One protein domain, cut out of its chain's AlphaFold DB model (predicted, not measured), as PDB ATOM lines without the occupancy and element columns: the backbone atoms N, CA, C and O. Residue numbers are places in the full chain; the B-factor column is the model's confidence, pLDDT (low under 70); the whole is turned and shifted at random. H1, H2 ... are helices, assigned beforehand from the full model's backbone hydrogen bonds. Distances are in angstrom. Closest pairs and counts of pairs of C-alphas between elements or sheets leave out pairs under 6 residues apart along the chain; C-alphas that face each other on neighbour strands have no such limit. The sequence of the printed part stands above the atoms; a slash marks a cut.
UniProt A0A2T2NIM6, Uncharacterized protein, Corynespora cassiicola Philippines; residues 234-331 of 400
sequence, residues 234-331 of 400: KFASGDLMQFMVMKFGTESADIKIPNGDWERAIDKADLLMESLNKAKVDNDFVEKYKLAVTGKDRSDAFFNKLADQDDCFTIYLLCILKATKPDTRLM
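This is residues 234 to 331 of the 400 residues of an uncharacterized protein of Corynespora cassiicola Philippines (UniProt A0A2T2NIM6). The long helix H3 and the helix H6 cross in the middle, with the perpendicular pair H4 and H5 at one end of the longest axis and H1 with the short H2 at the other. Residues 254 to 267, of which 262 to 267 belong to H3, stick out from this body. The printed part has 98 residues with six named helices, H1 to H6 in chain order, and no named strand; the class is all helix. It is compact, with a radius of gyration of the C-alphas of 14.3 A, and spans 42 by 33 by 23 A.

H3, residues 262 to 281, touches H6, residues 311 to 324, with residues 268 to 276 alone, at a steep tilt of 46 degrees, the same way; their closest C-alphas, Leu 272 and Leu 317, are 6.4 A apart. H4, residues 285 to 293, and H3 touch only at the corner, and only just, with 3 pairs of C-alphas within 8 A, the closest Ala 279 and Phe 285 at 5.5 A. H5, residues 301 to 307, touches H4 about perpendicular at 76 degrees, with C-alphas 293 and 307 closest at 4.9 A. H1, residues 234 to 248, only just touches H6, with 3 pairs within 8 A, the closest Phe 243 and Ile 320 at 6.9 A. H2, residues 250 to 254, touches H1, with C-alphas 253 and 245 closest at 6.7 A. Every O i to N i+4 pair is within hydrogen-bond range in H3, H4, H5 and H6, against 9 of 11 in H1 and 0 of 1 in H2, where 1 of 2 O i to N i+3 pairs is.

H3 is 28.8 A long, from C-alpha 262 at (-9.419, 21.632, -31.778). H6 measures 20.0 A, ending at C-alpha 324 at (0.785, 36.371, -50.187). H1 measures 19.8 A, from C-alpha 234 at (-11.448, 29.871, -48.551).

The C-alphas of Glu 251 and Lys 296, the two farthest apart, are 42.7 A apart. The printed part has no cut and no long link. The mean pLDDT of the printed part is 74.4, with residues 234 to 266 and 324 to 331 under 70.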
ATOM      1  N   LYS A 234     -12.422  29.398 -47.562       65.00
ATOM      2  CA  LYS A 234     -11.448  29.871 -48.551       65.00
ATOM      3  C   LYS A 234     -10.063  30.071 -47.957       65.00
ATOM      4  O   LYS A 234      -9.081  29.773 -48.630       65.00
ATOM      5  N   PHE A 235      -9.978  30.551 -46.722       66.69
ATOM      6  CA  PHE A 235      -8.713  30.677 -46.011       66.69
ATOM      7  C   PHE A 235      -8.140  29.293 -45.685       66.69
ATOM      8  O   PHE A 235      -6.978  29.024 -45.989       66.69
ATOM      9  N   ALA A 236      -8.975  28.387 -45.166       65.31
ATOM     10  CA  ALA A 236      -8.574  27.020 -44.853       65.31
ATOM     11  C   ALA A 236      -8.090  26.258 -46.100       65.31
ATOM     12  O   ALA A 236      -7.015  25.666 -46.076       65.31
ATOM     13  N   SER A 237      -8.849  26.294 -47.202       60.22
ATOM     14  CA  SER A 237      -8.513  25.564 -48.434       60.22
ATOM     15  C   SER A 237      -7.484  26.267 -49.322       60.22
ATOM     16  O   SER A 237      -6.862  25.623 -50.159       60.22
ATOM     17  N   GLY A 238      -7.366  27.590 -49.206       66.69
ATOM     18  CA  GLY A 238      -6.495  28.419 -50.033       66.69
ATOM     19  C   GLY A 238      -5.162  28.664 -49.346       66.69
ATOM     20  O   GLY A 238      -4.200  27.940 -49.583       66.69
ATOM     21  N   ASP A 239      -5.125  29.675 -48.483       66.62
ATOM     22  CA  ASP A 239      -3.887  30.185 -47.890       66.62
ATOM     23  C   ASP A 239      -3.264  29.182 -46.902       66.62
ATOM     24  O   ASP A 239      -2.063  28.904 -46.961       66.62
ATOM     25  N   LEU A 240      -4.076  28.590 -46.019       67.00
ATOM     26  CA  LEU A 240      -3.593  27.674 -44.983       67.00
ATOM     27  C   LEU A 240      -3.176  26.319 -45.569       67.00
ATOM     28  O   LEU A 240      -2.090  25.832 -45.260       67.00
ATOM     29  N   MET A 241      -3.997  25.718 -46.436       66.69
ATOM     30  CA  MET A 241      -3.667  24.431 -47.058       66.69
ATOM     31  C   MET A 241      -2.435  24.531 -47.963       66.69
ATOM     32  O   MET A 241      -1.560  23.673 -47.886       66.69
ATOM     33  N   GLN A 242      -2.316  25.583 -48.783       64.94
ATOM     34  CA  GLN A 242      -1.115  25.778 -49.603       64.94
ATOM     35  C   GLN A 242       0.136  25.912 -48.743       64.94
ATOM     36  O   GLN A 242       1.164  25.311 -49.053       64.94
ATOM     37  N   PHE A 243       0.041  26.654 -47.638       66.62
ATOM     38  CA  PHE A 243       1.135  26.758 -46.688       66.62
ATOM     39  C   PHE A 243       1.494  25.392 -46.079       66.62
ATOM     40  O   PHE A 243       2.666  25.014 -46.082       66.62
ATOM     41  N   MET A 244       0.504  24.621 -45.617       65.12
ATOM     42  CA  MET A 244       0.714  23.285 -45.044       65.12
ATOM     43  C   MET A 244       1.380  22.333 -46.043       65.12
ATOM     44  O   MET A 244       2.350  21.661 -45.692       65.12
ATOM     45  N   VAL A 245       0.928  22.332 -47.299       65.50
ATOM     46  CA  VAL A 245       1.511  21.522 -48.378       65.50
ATOM     47  C   VAL A 245       2.940  21.960 -48.698       65.50
ATOM     48  O   VAL A 245       3.818  21.116 -48.850       65.50
ATOM     49  N   MET A 246       3.211  23.266 -48.762       68.31
ATOM     50  CA  MET A 246       4.559  23.785 -49.008       68.31
ATOM     51  C   MET A 246       5.537  23.392 -47.890       68.31
ATOM     52  O   MET A 246       6.693  23.078 -48.163       68.31
ATOM     53  N   LYS A 247       5.091  23.429 -46.628       63.91
ATOM     54  CA  LYS A 247       5.962  23.242 -45.458       63.91
ATOM     55  C   LYS A 247       6.155  21.772 -45.085       63.91
ATOM     56  O   LYS A 247       7.239  21.401 -44.642       63.91
ATOM     57  N   PHE A 248       5.115  20.956 -45.235       63.19
ATOM     58  CA  PHE A 248       5.091  19.575 -44.753       63.19
ATOM     59  C   PHE A 248       4.827  18.543 -45.860       63.19
ATOM     60  O   PHE A 248       4.725  17.351 -45.578       63.19
ATOM     61  N   GLY A 249       4.722  18.975 -47.117       67.19
ATOM     62  CA  GLY A 249       4.350  18.109 -48.230       67.19
ATOM     63  C   GLY A 249       2.852  17.796 -48.266       67.19
ATOM     64  O   GLY A 249       2.091  18.098 -47.346       67.19
ATOM     65  N   THR A 250       2.420  17.174 -49.359       68.69
ATOM     66  CA  THR A 250       1.016  16.811 -49.613       68.69
ATOM     67  C   THR A 250       0.477  15.769 -48.631       68.69
ATOM     68  O   THR A 250      -0.710  15.787 -48.321       68.69
ATOM     69  N   GLU A 251       1.345  14.909 -48.094       60.56
ATOM     70  CA  GLU A 251       0.989  13.824 -47.164       60.56
ATOM     71  C   GLU A 251       0.518  14.329 -45.790       60.56
ATOM     72  O   GLU A 251      -0.153  13.618 -45.045       60.56
ATOM     73  N   SER A 252       0.828  15.584 -45.465       52.03
ATOM     74  CA  SER A 252       0.529  16.195 -44.168       52.03
ATOM     75  C   SER A 252      -0.845  16.870 -44.102       52.03
ATOM     76  O   SER A 252      -1.282  17.272 -43.024       52.03
ATOM     77  N   ALA A 253      -1.550  16.983 -45.233       49.91
ATOM     78  CA  ALA A 253      -2.907  17.533 -45.292       49.91
ATOM     79  C   ALA A 253      -3.971  16.590 -44.688       49.91
ATOM     80  O   ALA A 253      -5.067  17.039 -44.357       49.91
ATOM     81  N   ASP A 254      -3.632  15.309 -44.495       49.56
ATOM     82  CA  ASP A 254      -4.535  14.264 -43.990       49.56
ATOM     83  C   ASP A 254      -4.335  13.942 -42.495       49.56
ATOM     84  O   ASP A 254      -4.878  12.957 -41.979       49.56
ATOM     85  N   ILE A 255      -3.561  14.756 -41.764       47.75
ATOM     86  CA  ILE A 255      -3.273  14.511 -40.345       47.75
ATOM     87  C   ILE A 255      -4.553  14.700 -39.516       47.75
ATOM     88  O   ILE A 255      -4.944  15.805 -39.145       47.75
ATOM     89  N   LYS A 256      -5.200  13.583 -39.176       48.41
ATOM     90  CA  LYS A 256      -6.221  13.531 -38.125       48.41
ATOM     91  C   LYS A 256      -5.535  13.745 -36.781       48.41
ATOM     92  O   LYS A 256      -4.806  12.866 -36.333       48.41
ATOM     93  N   ILE A 257      -5.779  14.885 -36.134       48.19
ATOM     94  CA  ILE A 257      -5.308  15.152 -34.769       48.19
ATOM     95  C   ILE A 257      -6.132  14.270 -33.820       48.19
ATOM     96  O   ILE A 257      -7.324  14.538 -33.642       48.19
ATOM     97  N   PRO A 258      -5.561  13.193 -33.243       40.12
ATOM     98  CA  PRO A 258      -6.374  12.138 -32.655       40.12
ATOM     99  C   PRO A 258      -7.008  12.514 -31.315       40.12
ATOM    100  O   PRO A 258      -7.951  11.835 -30.946       40.12
ATOM    101  N   ASN A 259      -6.511  13.531 -30.590       54.56
ATOM    102  CA  ASN A 259      -6.897  13.779 -29.187       54.56
ATOM    103  C   ASN A 259      -6.561  15.192 -28.624       54.56
ATOM    104  O   ASN A 259      -6.256  15.303 -27.442       54.56
ATOM    105  N   GLY A 260      -6.573  16.293 -29.391       45.84
ATOM    106  CA  GLY A 260      -6.078  17.583 -28.859       45.84
ATOM    107  C   GLY A 260      -6.796  18.834 -29.355       45.84
ATOM    108  O   GLY A 260      -6.948  18.995 -30.559       45.84
ATOM    109  N   ASP A 261      -7.209  19.681 -28.401       54.28
ATOM    110  CA  ASP A 261      -7.539  21.120 -28.474       54.28
ATOM    111  C   ASP A 261      -7.878  21.688 -29.865       54.28
ATOM    112  O   ASP A 261      -7.273  22.655 -30.339       54.28
ATOM    113  N   TRP A 262      -8.897  21.119 -30.511       54.38
ATOM    114  CA  TRP A 262      -9.419  21.632 -31.778       54.38
ATOM    115  C   TRP A 262      -9.861  23.091 -31.656       54.38
ATOM    116  O   TRP A 262      -9.636  23.871 -32.572       54.38
ATOM    117  N   GLU A 263     -10.409  23.478 -30.504       58.75
ATOM    118  CA  GLU A 263     -10.823  24.855 -30.224       58.75
ATOM    119  C   GLU A 263      -9.638  25.827 -30.258       58.75
ATOM    120  O   GLU A 263      -9.708  26.842 -30.942       58.75
ATOM    121  N   ARG A 264      -8.492  25.486 -29.644       64.00
ATOM    122  CA  ARG A 264      -7.294  26.345 -29.706       64.00
ATOM    123  C   ARG A 264      -6.707  26.419 -31.110       64.00
ATOM    124  O   ARG A 264      -6.176  27.459 -31.496       64.00
ATOM    125  N   ALA A 265      -6.761  25.322 -31.863       67.81
ATOM    126  CA  ALA A 265      -6.314  25.310 -33.252       67.81
ATOM    127  C   ALA A 265      -7.215  26.191 -34.136       67.81
ATOM    128  O   ALA A 265      -6.697  26.926 -34.977       67.81
ATOM    129  N   ILE A 266      -8.531  26.164 -33.903       68.00
ATOM    130  CA  ILE A 266      -9.512  27.023 -34.576       68.00
ATOM    131  C   ILE A 266      -9.282  28.490 -34.206       68.00
ATOM    132  O   ILE A 266      -9.098  29.306 -35.102       68.00
ATOM    133  N   ASP A 267      -9.152  28.808 -32.918       71.31
ATOM    134  CA  ASP A 267      -8.889  30.171 -32.442       71.31
ATOM    135  C   ASP A 267      -7.602  30.758 -33.036       71.31
ATOM    136  O   ASP A 267      -7.555  31.935 -33.405       71.31
ATOM    137  N   LYS A 268      -6.542  29.944 -33.137       77.12
ATOM    138  CA  LYS A 268      -5.292  30.347 -33.792       77.12
ATOM    139  C   LYS A 268      -5.499  30.550 -35.293       77.12
ATOM    140  O   LYS A 268      -5.006  31.537 -35.833       77.12
ATOM    141  N   ALA A 269      -6.221  29.664 -35.975       73.44
ATOM    142  CA  ALA A 269      -6.500  29.810 -37.403       73.44
ATOM    143  C   ALA A 269      -7.330  31.070 -37.706       73.44
ATOM    144  O   ALA A 269      -6.993  31.805 -38.636       73.44
ATOM    145  N   ASP A 270      -8.342  31.367 -36.893       78.06
ATOM    146  CA  ASP A 270      -9.162  32.574 -37.019       78.06
ATOM    147  C   ASP A 270      -8.348  33.841 -36.769       78.06
ATOM    148  O   ASP A 270      -8.408  34.786 -37.558       78.06
ATOM    149  N   LEU A 271      -7.512  33.846 -35.725       85.12
ATOM    150  CA  LEU A 271      -6.616  34.965 -35.449       85.12
ATOM    151  C   LEU A 271      -5.613  35.180 -36.591       85.12
ATOM    152  O   LEU A 271      -5.320  36.321 -36.948       85.12
ATOM    153  N   LEU A 272      -5.100  34.101 -37.190       83.25
ATOM    154  CA  LEU A 272      -4.194  34.161 -38.338       83.25
ATOM    155  C   LEU A 272      -4.898  34.774 -39.557       83.25
ATOM    156  O   LEU A 272      -4.358  35.674 -40.201       83.25
ATOM    157  N   MET A 273      -6.121  34.330 -39.842       81.81
ATOM    158  CA  MET A 273      -6.949  34.851 -40.926       81.81
ATOM    159  C   MET A 273      -7.267  36.338 -40.734       81.81
ATOM    160  O   MET A 273      -7.088  37.139 -41.656       81.81
ATOM    161  N   GLU A 274      -7.708  36.730 -39.537       87.00
ATOM    162  CA  GLU A 274      -8.000  38.126 -39.210       87.00
ATOM    163  C   GLU A 274      -6.740  38.992 -39.339       87.00
ATOM    164  O   GLU A 274      -6.793  40.074 -39.925       87.00
ATOM    165  N   SER A 275      -5.589  38.480 -38.895       87.94
ATOM    166  CA  SER A 275      -4.292  39.150 -39.039       87.94
ATOM    167  C   SER A 275      -3.921  39.397 -40.492       87.94
ATOM    168  O   SER A 275      -3.514  40.503 -40.841       87.94
ATOM    169  N   LEU A 276      -4.105  38.406 -41.363       83.69
ATOM    170  CA  LEU A 276      -3.831  38.554 -42.791       83.69
ATOM    171  C   LEU A 276      -4.776  39.559 -43.451       83.69
ATOM    172  O   LEU A 276      -4.340  40.373 -44.265       83.69
ATOM    173  N   ASN A 277      -6.060  39.534 -43.095       84.38
ATOM    174  CA  ASN A 277      -7.042  40.471 -43.631       84.38
ATOM    175  C   ASN A 277      -6.770  41.903 -43.163       84.38
ATOM    176  O   ASN A 277      -6.753  42.819 -43.989       84.38
ATOM    177  N   LYS A 278      -6.461  42.107 -41.878       88.50
ATOM    178  CA  LYS A 278      -6.053  43.419 -41.365       88.50
ATOM    179  C   LYS A 278      -4.754  43.891 -42.009       88.50
ATOM    180  O   LYS A 278      -4.714  45.018 -42.480       88.50
ATOM    181  N   ALA A 279      -3.748  43.034 -42.168       87.19
ATOM    182  CA  ALA A 279      -2.500  43.384 -42.853       87.19
ATOM    183  C   ALA A 279      -2.672  43.714 -44.352       87.19
ATOM    184  O   ALA A 279      -1.773  44.288 -44.976       87.19
ATOM    185  N   LYS A 280      -3.791  43.323 -44.978       83.06
ATOM    186  CA  LYS A 280      -4.137  43.705 -46.358       83.06
ATOM    187  C   LYS A 280      -4.768  45.097 -46.441       83.06
ATOM    188  O   LYS A 280      -4.575  45.754 -47.459       83.06
ATOM    189  N   VAL A 281      -5.501  45.522 -45.413       90.62
ATOM    190  CA  VAL A 281      -6.307  46.758 -45.423       90.62
ATOM    191  C   VAL A 281      -5.651  47.896 -44.634       90.62
ATOM    192  O   VAL A 281      -5.771  49.055 -45.018       90.62
ATOM    193  N   ASP A 282      -4.960  47.576 -43.543       91.19
ATOM    194  CA  ASP A 282      -4.335  48.530 -42.630       91.19
ATOM    195  C   ASP A 282      -2.848  48.705 -42.971       91.19
ATOM    196  O   ASP A 282      -2.035  47.802 -42.761       91.19
ATOM    197  N   ASN A 283      -2.490  49.877 -43.503       90.31
ATOM    198  CA  ASN A 283      -1.104  50.212 -43.851       90.31
ATOM    199  C   ASN A 283      -0.191  50.274 -42.615       90.31
ATOM    200  O   ASN A 283       1.000  49.984 -42.726       90.31
ATOM    201  N   ASP A 284      -0.757  50.569 -41.443       92.12
ATOM    202  CA  ASP A 284      -0.022  50.722 -40.186       92.12
ATOM    203  C   ASP A 284      -0.011  49.421 -39.368       92.12
ATOM    204  O   ASP A 284       0.436  49.402 -38.220       92.12
ATOM    205  N   PHE A 285      -0.490  48.307 -39.940       91.50
ATOM    206  CA  PHE A 285      -0.612  47.018 -39.255       91.50
ATOM    207  C   PHE A 285       0.688  46.596 -38.558       91.50
ATOM    208  O   PHE A 285       0.680  46.186 -37.399       91.50
ATOM    209  N   VAL A 286       1.817  46.713 -39.262       88.50
ATOM    210  CA  VAL A 286       3.130  46.309 -38.740       88.50
ATOM    211  C   VAL A 286       3.559  47.201 -37.577       88.50
ATOM    212  O   VAL A 286       4.146  46.706 -36.616       88.50
ATOM    213  N   GLU A 287       3.282  48.503 -37.643       90.88
ATOM    214  CA  GLU A 287       3.637  49.442 -36.579       90.88
ATOM    215  C   GLU A 287       2.779  49.211 -35.334       90.88
ATOM    216  O   GLU A 287       3.324  49.049 -34.243       90.88
ATOM    217  N   LYS A 288       1.460  49.061 -35.502       91.88
ATOM    218  CA  LYS A 288       0.533  48.726 -34.409       91.88
ATOM    219  C   LYS A 288       0.895  47.401 -33.744       91.88
ATOM    220  O   LYS A 288       0.948  47.322 -32.519       91.88
ATOM    221  N   TYR A 289       1.238  46.385 -34.536       91.06
ATOM    222  CA  TYR A 289       1.700  45.107 -34.000       91.06
ATOM    223  C   TYR A 289       3.003  45.253 -33.204       91.06
ATOM    224  O   TYR A 289       3.100  44.758 -32.083       91.06
ATOM    225  N   LYS A 290       3.990  45.997 -33.721       88.56
ATOM    226  CA  LYS A 290       5.236  46.286 -32.989       88.56
ATOM    227  C   LYS A 290       4.976  47.021 -31.674       88.56
ATOM    228  O   LYS A 290       5.609  46.706 -30.666       88.56
ATOM    229  N   LEU A 291       4.065  47.994 -31.660       91.75
ATOM    230  CA  LEU A 291       3.709  48.725 -30.443       91.75
ATOM    231  C   LEU A 291       3.035  47.814 -29.404       91.75
ATOM    232  O   LEU A 291       3.375  47.911 -28.224       91.75
ATOM    233  N   ALA A 292       2.181  46.884 -29.836       91.50
ATOM    234  CA  ALA A 292       1.548  45.902 -28.955       91.50
ATOM    235  C   ALA A 292       2.548  44.895 -28.368       91.50
ATOM    236  O   ALA A 292       2.559  44.673 -27.152       91.50
ATOM    237  N   VAL A 293       3.447  44.354 -29.200       87.00
ATOM    238  CA  VAL A 293       4.521  43.433 -28.778       87.00
ATOM    239  C   VAL A 293       5.479  44.110 -27.798       87.00
ATOM    240  O   VAL A 293       5.858  43.521 -26.790       87.00
ATOM    241  N   THR A 294       5.837  45.373 -28.044       89.50
ATOM    242  CA  THR A 294       6.705  46.145 -27.134       89.50
ATOM    243  C   THR A 294       5.980  46.671 -25.893       89.50
ATOM    244  O   THR A 294       6.610  47.294 -25.041       89.50
ATOM    245  N   GLY A 295       4.666  46.448 -25.780       90.12
ATOM    246  CA  GLY A 295       3.843  46.939 -24.674       90.12
ATOM    247  C   GLY A 295       3.679  48.462 -24.635       90.12
ATOM    248  O   GLY A 295       3.189  48.987 -23.640       90.12
ATOM    249  N   LYS A 296       4.084  49.175 -25.695       90.94
ATOM    250  CA  LYS A 296       3.991  50.639 -25.790       90.94
ATOM    251  C   LYS A 296       2.567  51.113 -26.057       90.94
ATOM    252  O   LYS A 296       2.174  52.152 -25.539       90.94
ATOM    253  N   ASP A 297       1.809  50.349 -26.839       91.38
ATOM    254  CA  ASP A 297       0.391  50.600 -27.085       91.38
ATOM    255  C   ASP A 297      -0.374  49.277 -27.069       91.38
ATOM    256  O   ASP A 297      -0.159  48.413 -27.914       91.38
ATOM    257  N   ARG A 298      -1.256  49.127 -26.078       90.12
ATOM    258  CA  ARG A 298      -2.155  47.978 -25.912       90.12
ATOM    259  C   ARG A 298      -3.628  48.388 -25.976       90.12
ATOM    260  O   ARG A 298      -4.484  47.748 -25.368       90.12
ATOM    261  N   SER A 299      -3.936  49.492 -26.656       92.94
ATOM    262  CA  SER A 299      -5.309  50.001 -26.773       92.94
ATOM    263  C   SER A 299      -6.212  49.118 -27.641       92.94
ATOM    264  O   SER A 299      -7.416  49.042 -27.390       92.94
ATOM    265  N   ASP A 300      -5.645  48.414 -28.621       91.81
ATOM    266  CA  ASP A 300      -6.388  47.528 -29.517       91.81
ATOM    267  C   ASP A 300      -6.332  46.069 -29.033       91.81
ATOM    268  O   ASP A 300      -5.285  45.413 -29.035       91.81
ATOM    269  N   ALA A 301      -7.497  45.543 -28.648       91.88
ATOM    270  CA  ALA A 301      -7.661  44.176 -28.159       91.88
ATOM    271  C   ALA A 301      -7.208  43.110 -29.170       91.88
ATOM    272  O   ALA A 301      -6.706  42.061 -28.764       91.88
ATOM    273  N   PHE A 302      -7.342  43.373 -30.474       92.94
ATOM    274  CA  PHE A 302      -6.874  42.460 -31.510       92.94
ATOM    275  C   PHE A 302      -5.343  42.365 -31.507       92.94
ATOM    276  O   PHE A 302      -4.799  41.263 -31.464       92.94
ATOM    277  N   PHE A 303      -4.640  43.505 -31.504       92.25
ATOM    278  CA  PHE A 303      -3.174  43.506 -31.515       92.25
ATOM    279  C   PHE A 303      -2.592  42.969 -30.206       92.25
ATOM    280  O   PHE A 303      -1.539  42.343 -30.239       92.25
ATOM    281  N   ASN A 304      -3.300  43.119 -29.083       90.62
ATOM    282  CA  ASN A 304      -2.942  42.456 -27.828       90.62
ATOM    283  C   ASN A 304      -3.041  40.936 -27.947       90.62
ATOM    284  O   ASN A 304      -2.069  40.239 -27.681       90.62
ATOM    285  N   LYS A 305      -4.187  40.424 -28.420       89.88
ATOM    286  CA  LYS A 305      -4.392  38.982 -28.620       89.88
ATOM    287  C   LYS A 305      -3.359  38.394 -29.584       89.88
ATOM    288  O   LYS A 305      -2.939  37.254 -29.400       89.88
ATOM    289  N   LEU A 306      -2.954  39.173 -30.589       88.69
ATOM    290  CA  LEU A 306      -1.900  38.822 -31.535       88.69
ATOM    291  C   LEU A 306      -0.504  38.833 -30.893       88.69
ATOM    292  O   LEU A 306       0.272  37.915 -31.125       88.69
ATOM    293  N   ALA A 307      -0.194  39.845 -30.082       88.31
ATOM    294  CA  ALA A 307       1.082  39.980 -29.379       88.31
ATOM    295  C   ALA A 307       1.272  38.950 -28.255       88.31
ATOM    296  O   ALA A 307       2.406  38.631 -27.915       88.31
ATOM    297  N   ASP A 308       0.181  38.427 -27.694       89.31
ATOM    298  CA  ASP A 308       0.203  37.377 -26.672       89.31
ATOM    299  C   ASP A 308       0.385  35.959 -27.274       89.31
ATOM    300  O   ASP A 308       0.403  34.973 -26.535       89.31
ATOM    301  N   GLN A 309       0.504  35.826 -28.605       89.94
ATOM    302  CA  GLN A 309       0.795  34.541 -29.255       89.94
ATOM    303  C   GLN A 309       2.274  34.141 -29.136       89.94
ATOM    304  O   GLN A 309       3.156  34.969 -28.932       89.94
ATOM    305  N   ASP A 310       2.543  32.844 -29.303       78.50
ATOM    306  CA  ASP A 310       3.898  32.287 -29.283       78.50
ATOM    307  C   ASP A 310       4.727  32.634 -30.542       78.50
ATOM    308  O   ASP A 310       4.215  33.042 -31.592       78.50
ATOM    309  N   ASP A 311       6.045  32.438 -30.448       73.25
ATOM    310  CA  ASP A 311       6.977  32.681 -31.556       73.25
ATOM    311  C   ASP A 311       6.626  31.845 -32.794       73.25
ATOM    312  O   ASP A 311       6.761  32.310 -33.929       73.25
ATOM    313  N   CYS A 312       6.125  30.621 -32.590       70.94
ATOM    314  CA  CYS A 312       5.697  29.745 -33.675       70.94
ATOM    315  C   CYS A 312       4.568  30.384 -34.488       70.94
ATOM    316  O   CYS A 312       4.650  30.423 -35.716       70.94
ATOM    317  N   PHE A 313       3.547  30.932 -33.827       80.25
ATOM    318  CA  PHE A 313       2.452  31.655 -34.466       80.25
ATOM    319  C   PHE A 313       2.965  32.839 -35.287       80.25
ATOM    320  O   PHE A 313       2.582  33.005 -36.447       80.25
ATOM    321  N   THR A 314       3.872  33.637 -34.716       75.94
ATOM    322  CA  THR A 314       4.456  34.792 -35.410       75.94
ATOM    323  C   THR A 314       5.211  34.358 -36.666       75.94
ATOM    324  O   THR A 314       5.035  34.955 -37.729       75.94
ATOM    325  N   ILE A 315       5.997  33.281 -36.589       75.12
ATOM    326  CA  ILE A 315       6.692  32.710 -37.749       75.12
ATOM    327  C   ILE A 315       5.685  32.281 -38.823       75.12
ATOM    328  O   ILE A 315       5.866  32.624 -39.993       75.12
ATOM    329  N   TYR A 316       4.604  31.589 -38.447       75.69
ATOM    330  CA  TYR A 316       3.557  31.179 -39.387       75.69
ATOM    331  C   TYR A 316       2.902  32.373 -40.085       75.69
ATOM    332  O   TYR A 316       2.795  32.383 -41.314       75.69
ATOM    333  N   LEU A 317       2.536  33.408 -39.329       76.81
ATOM    334  CA  LEU A 317       1.964  34.634 -39.876       76.81
ATOM    335  C   LEU A 317       2.918  35.303 -40.875       76.81
ATOM    336  O   LEU A 317       2.507  35.658 -41.978       76.81
ATOM    337  N   LEU A 318       4.201  35.436 -40.524       77.06
ATOM    338  CA  LEU A 318       5.212  36.035 -41.398       77.06
ATOM    339  C   LEU A 318       5.439  35.216 -42.674       77.06
ATOM    340  O   LEU A 318       5.577  35.793 -43.754       77.06
ATOM    341  N   CYS A 319       5.449  33.884 -42.578       74.31
ATOM    342  CA  CYS A 319       5.562  33.015 -43.744       74.31
ATOM    343  C   CYS A 319       4.378  33.186 -44.702       74.31
ATOM    344  O   CYS A 319       4.589  33.304 -45.910       74.31
ATOM    345  N   ILE A 320       3.150  33.246 -44.184       75.56
ATOM    346  CA  ILE A 320       1.950  33.402 -45.018       75.56
ATOM    347  C   ILE A 320       1.867  34.819 -45.595       75.56
ATOM    348  O   ILE A 320       1.533  34.994 -46.768       75.56
ATOM    349  N   LEU A 321       2.254  35.843 -44.830       74.25
ATOM    350  CA  LEU A 321       2.383  37.209 -45.344       74.25
ATOM    351  C   LEU A 321       3.406  37.293 -46.479       74.25
ATOM    352  O   LEU A 321       3.126  37.918 -47.495       74.25
ATOM    353  N   LYS A 322       4.559  36.629 -46.356       73.81
ATOM    354  CA  LYS A 322       5.567  36.591 -47.423       73.81
ATOM    355  C   LYS A 322       5.079  35.823 -48.655       73.81
ATOM    356  O   LYS A 322       5.355  36.249 -49.770       73.81
ATOM    357  N   ALA A 323       4.343  34.727 -48.473       70.00
ATOM    358  CA  ALA A 323       3.757  33.976 -49.584       70.00
ATOM    359  C   ALA A 323       2.688  34.791 -50.334       70.00
ATOM    360  O   ALA A 323       2.635  34.764 -51.560       70.00
ATOM    361  N   THR A 324       1.864  35.550 -49.606       67.75
ATOM    362  CA  THR A 324       0.785  36.371 -50.187       67.75
ATOM    363  C   THR A 324       1.265  37.724 -50.720       67.75
ATOM    364  O   THR A 324       0.665  38.268 -51.644       67.75
ATOM    365  N   LYS A 325       2.344  38.274 -50.156       68.44
ATOM    366  CA  LYS A 325       2.982  39.535 -50.553       68.44
ATOM    367  C   LYS A 325       4.502  39.314 -50.678       68.44
ATOM    368  O   LYS A 325       5.230  39.635 -49.732       68.44
ATOM    369  N   PRO A 326       5.000  38.799 -51.819       64.94
ATOM    370  CA  PRO A 326       6.406  38.408 -51.991       64.94
ATOM    371  C   PRO A 326       7.401  39.563 -51.817       64.94
ATOM    372  O   PRO A 326       8.533  39.337 -51.392       64.94
ATOM    373  N   ASP A 327       6.960  40.801 -52.047       64.81
ATOM    374  CA  ASP A 327       7.778  42.006 -51.864       64.81
ATOM    375  C   ASP A 327       7.949  42.411 -50.389       64.81
ATOM    376  O   ASP A 327       8.729  43.312 -50.065       64.81
ATOM    377  N   THR A 328       7.250  41.741 -49.466       57.25
ATOM    378  CA  THR A 328       7.385  41.988 -48.027       57.25
ATOM    379  C   THR A 328       8.739  41.470 -47.555       57.25
ATOM    380  O   THR A 328       8.939  40.275 -47.317       57.25
ATOM    381  N   ARG A 329       9.702  42.382 -47.405       54.47
ATOM    382  CA  ARG A 329      11.005  42.060 -46.821       54.47
ATOM    383  C   ARG A 329      10.837  41.769 -45.332       54.47
ATOM    384  O   ARG A 329      10.601  42.675 -44.537       54.47
ATOM    385  N   LEU A 330      11.014  40.504 -44.955       50.34
ATOM    386  CA  LEU A 330      11.281  40.127 -43.570       50.34
ATOM    387  C   LEU A 330      12.663  40.678 -43.223       50.34
ATOM    388  O   LEU A 330      13.675  40.141 -43.670       50.34
ATOM    389  N   MET A 331      12.707  41.802 -42.510       46.31
ATOM    390  CA  MET A 331      13.978  42.300 -42.000       46.31
ATOM    391  C   MET A 331      14.494  41.309 -40.954       46.31
ATOM    392  O   MET A 331      13.713  40.895 -40.092       46.31
TER     393      MET A 331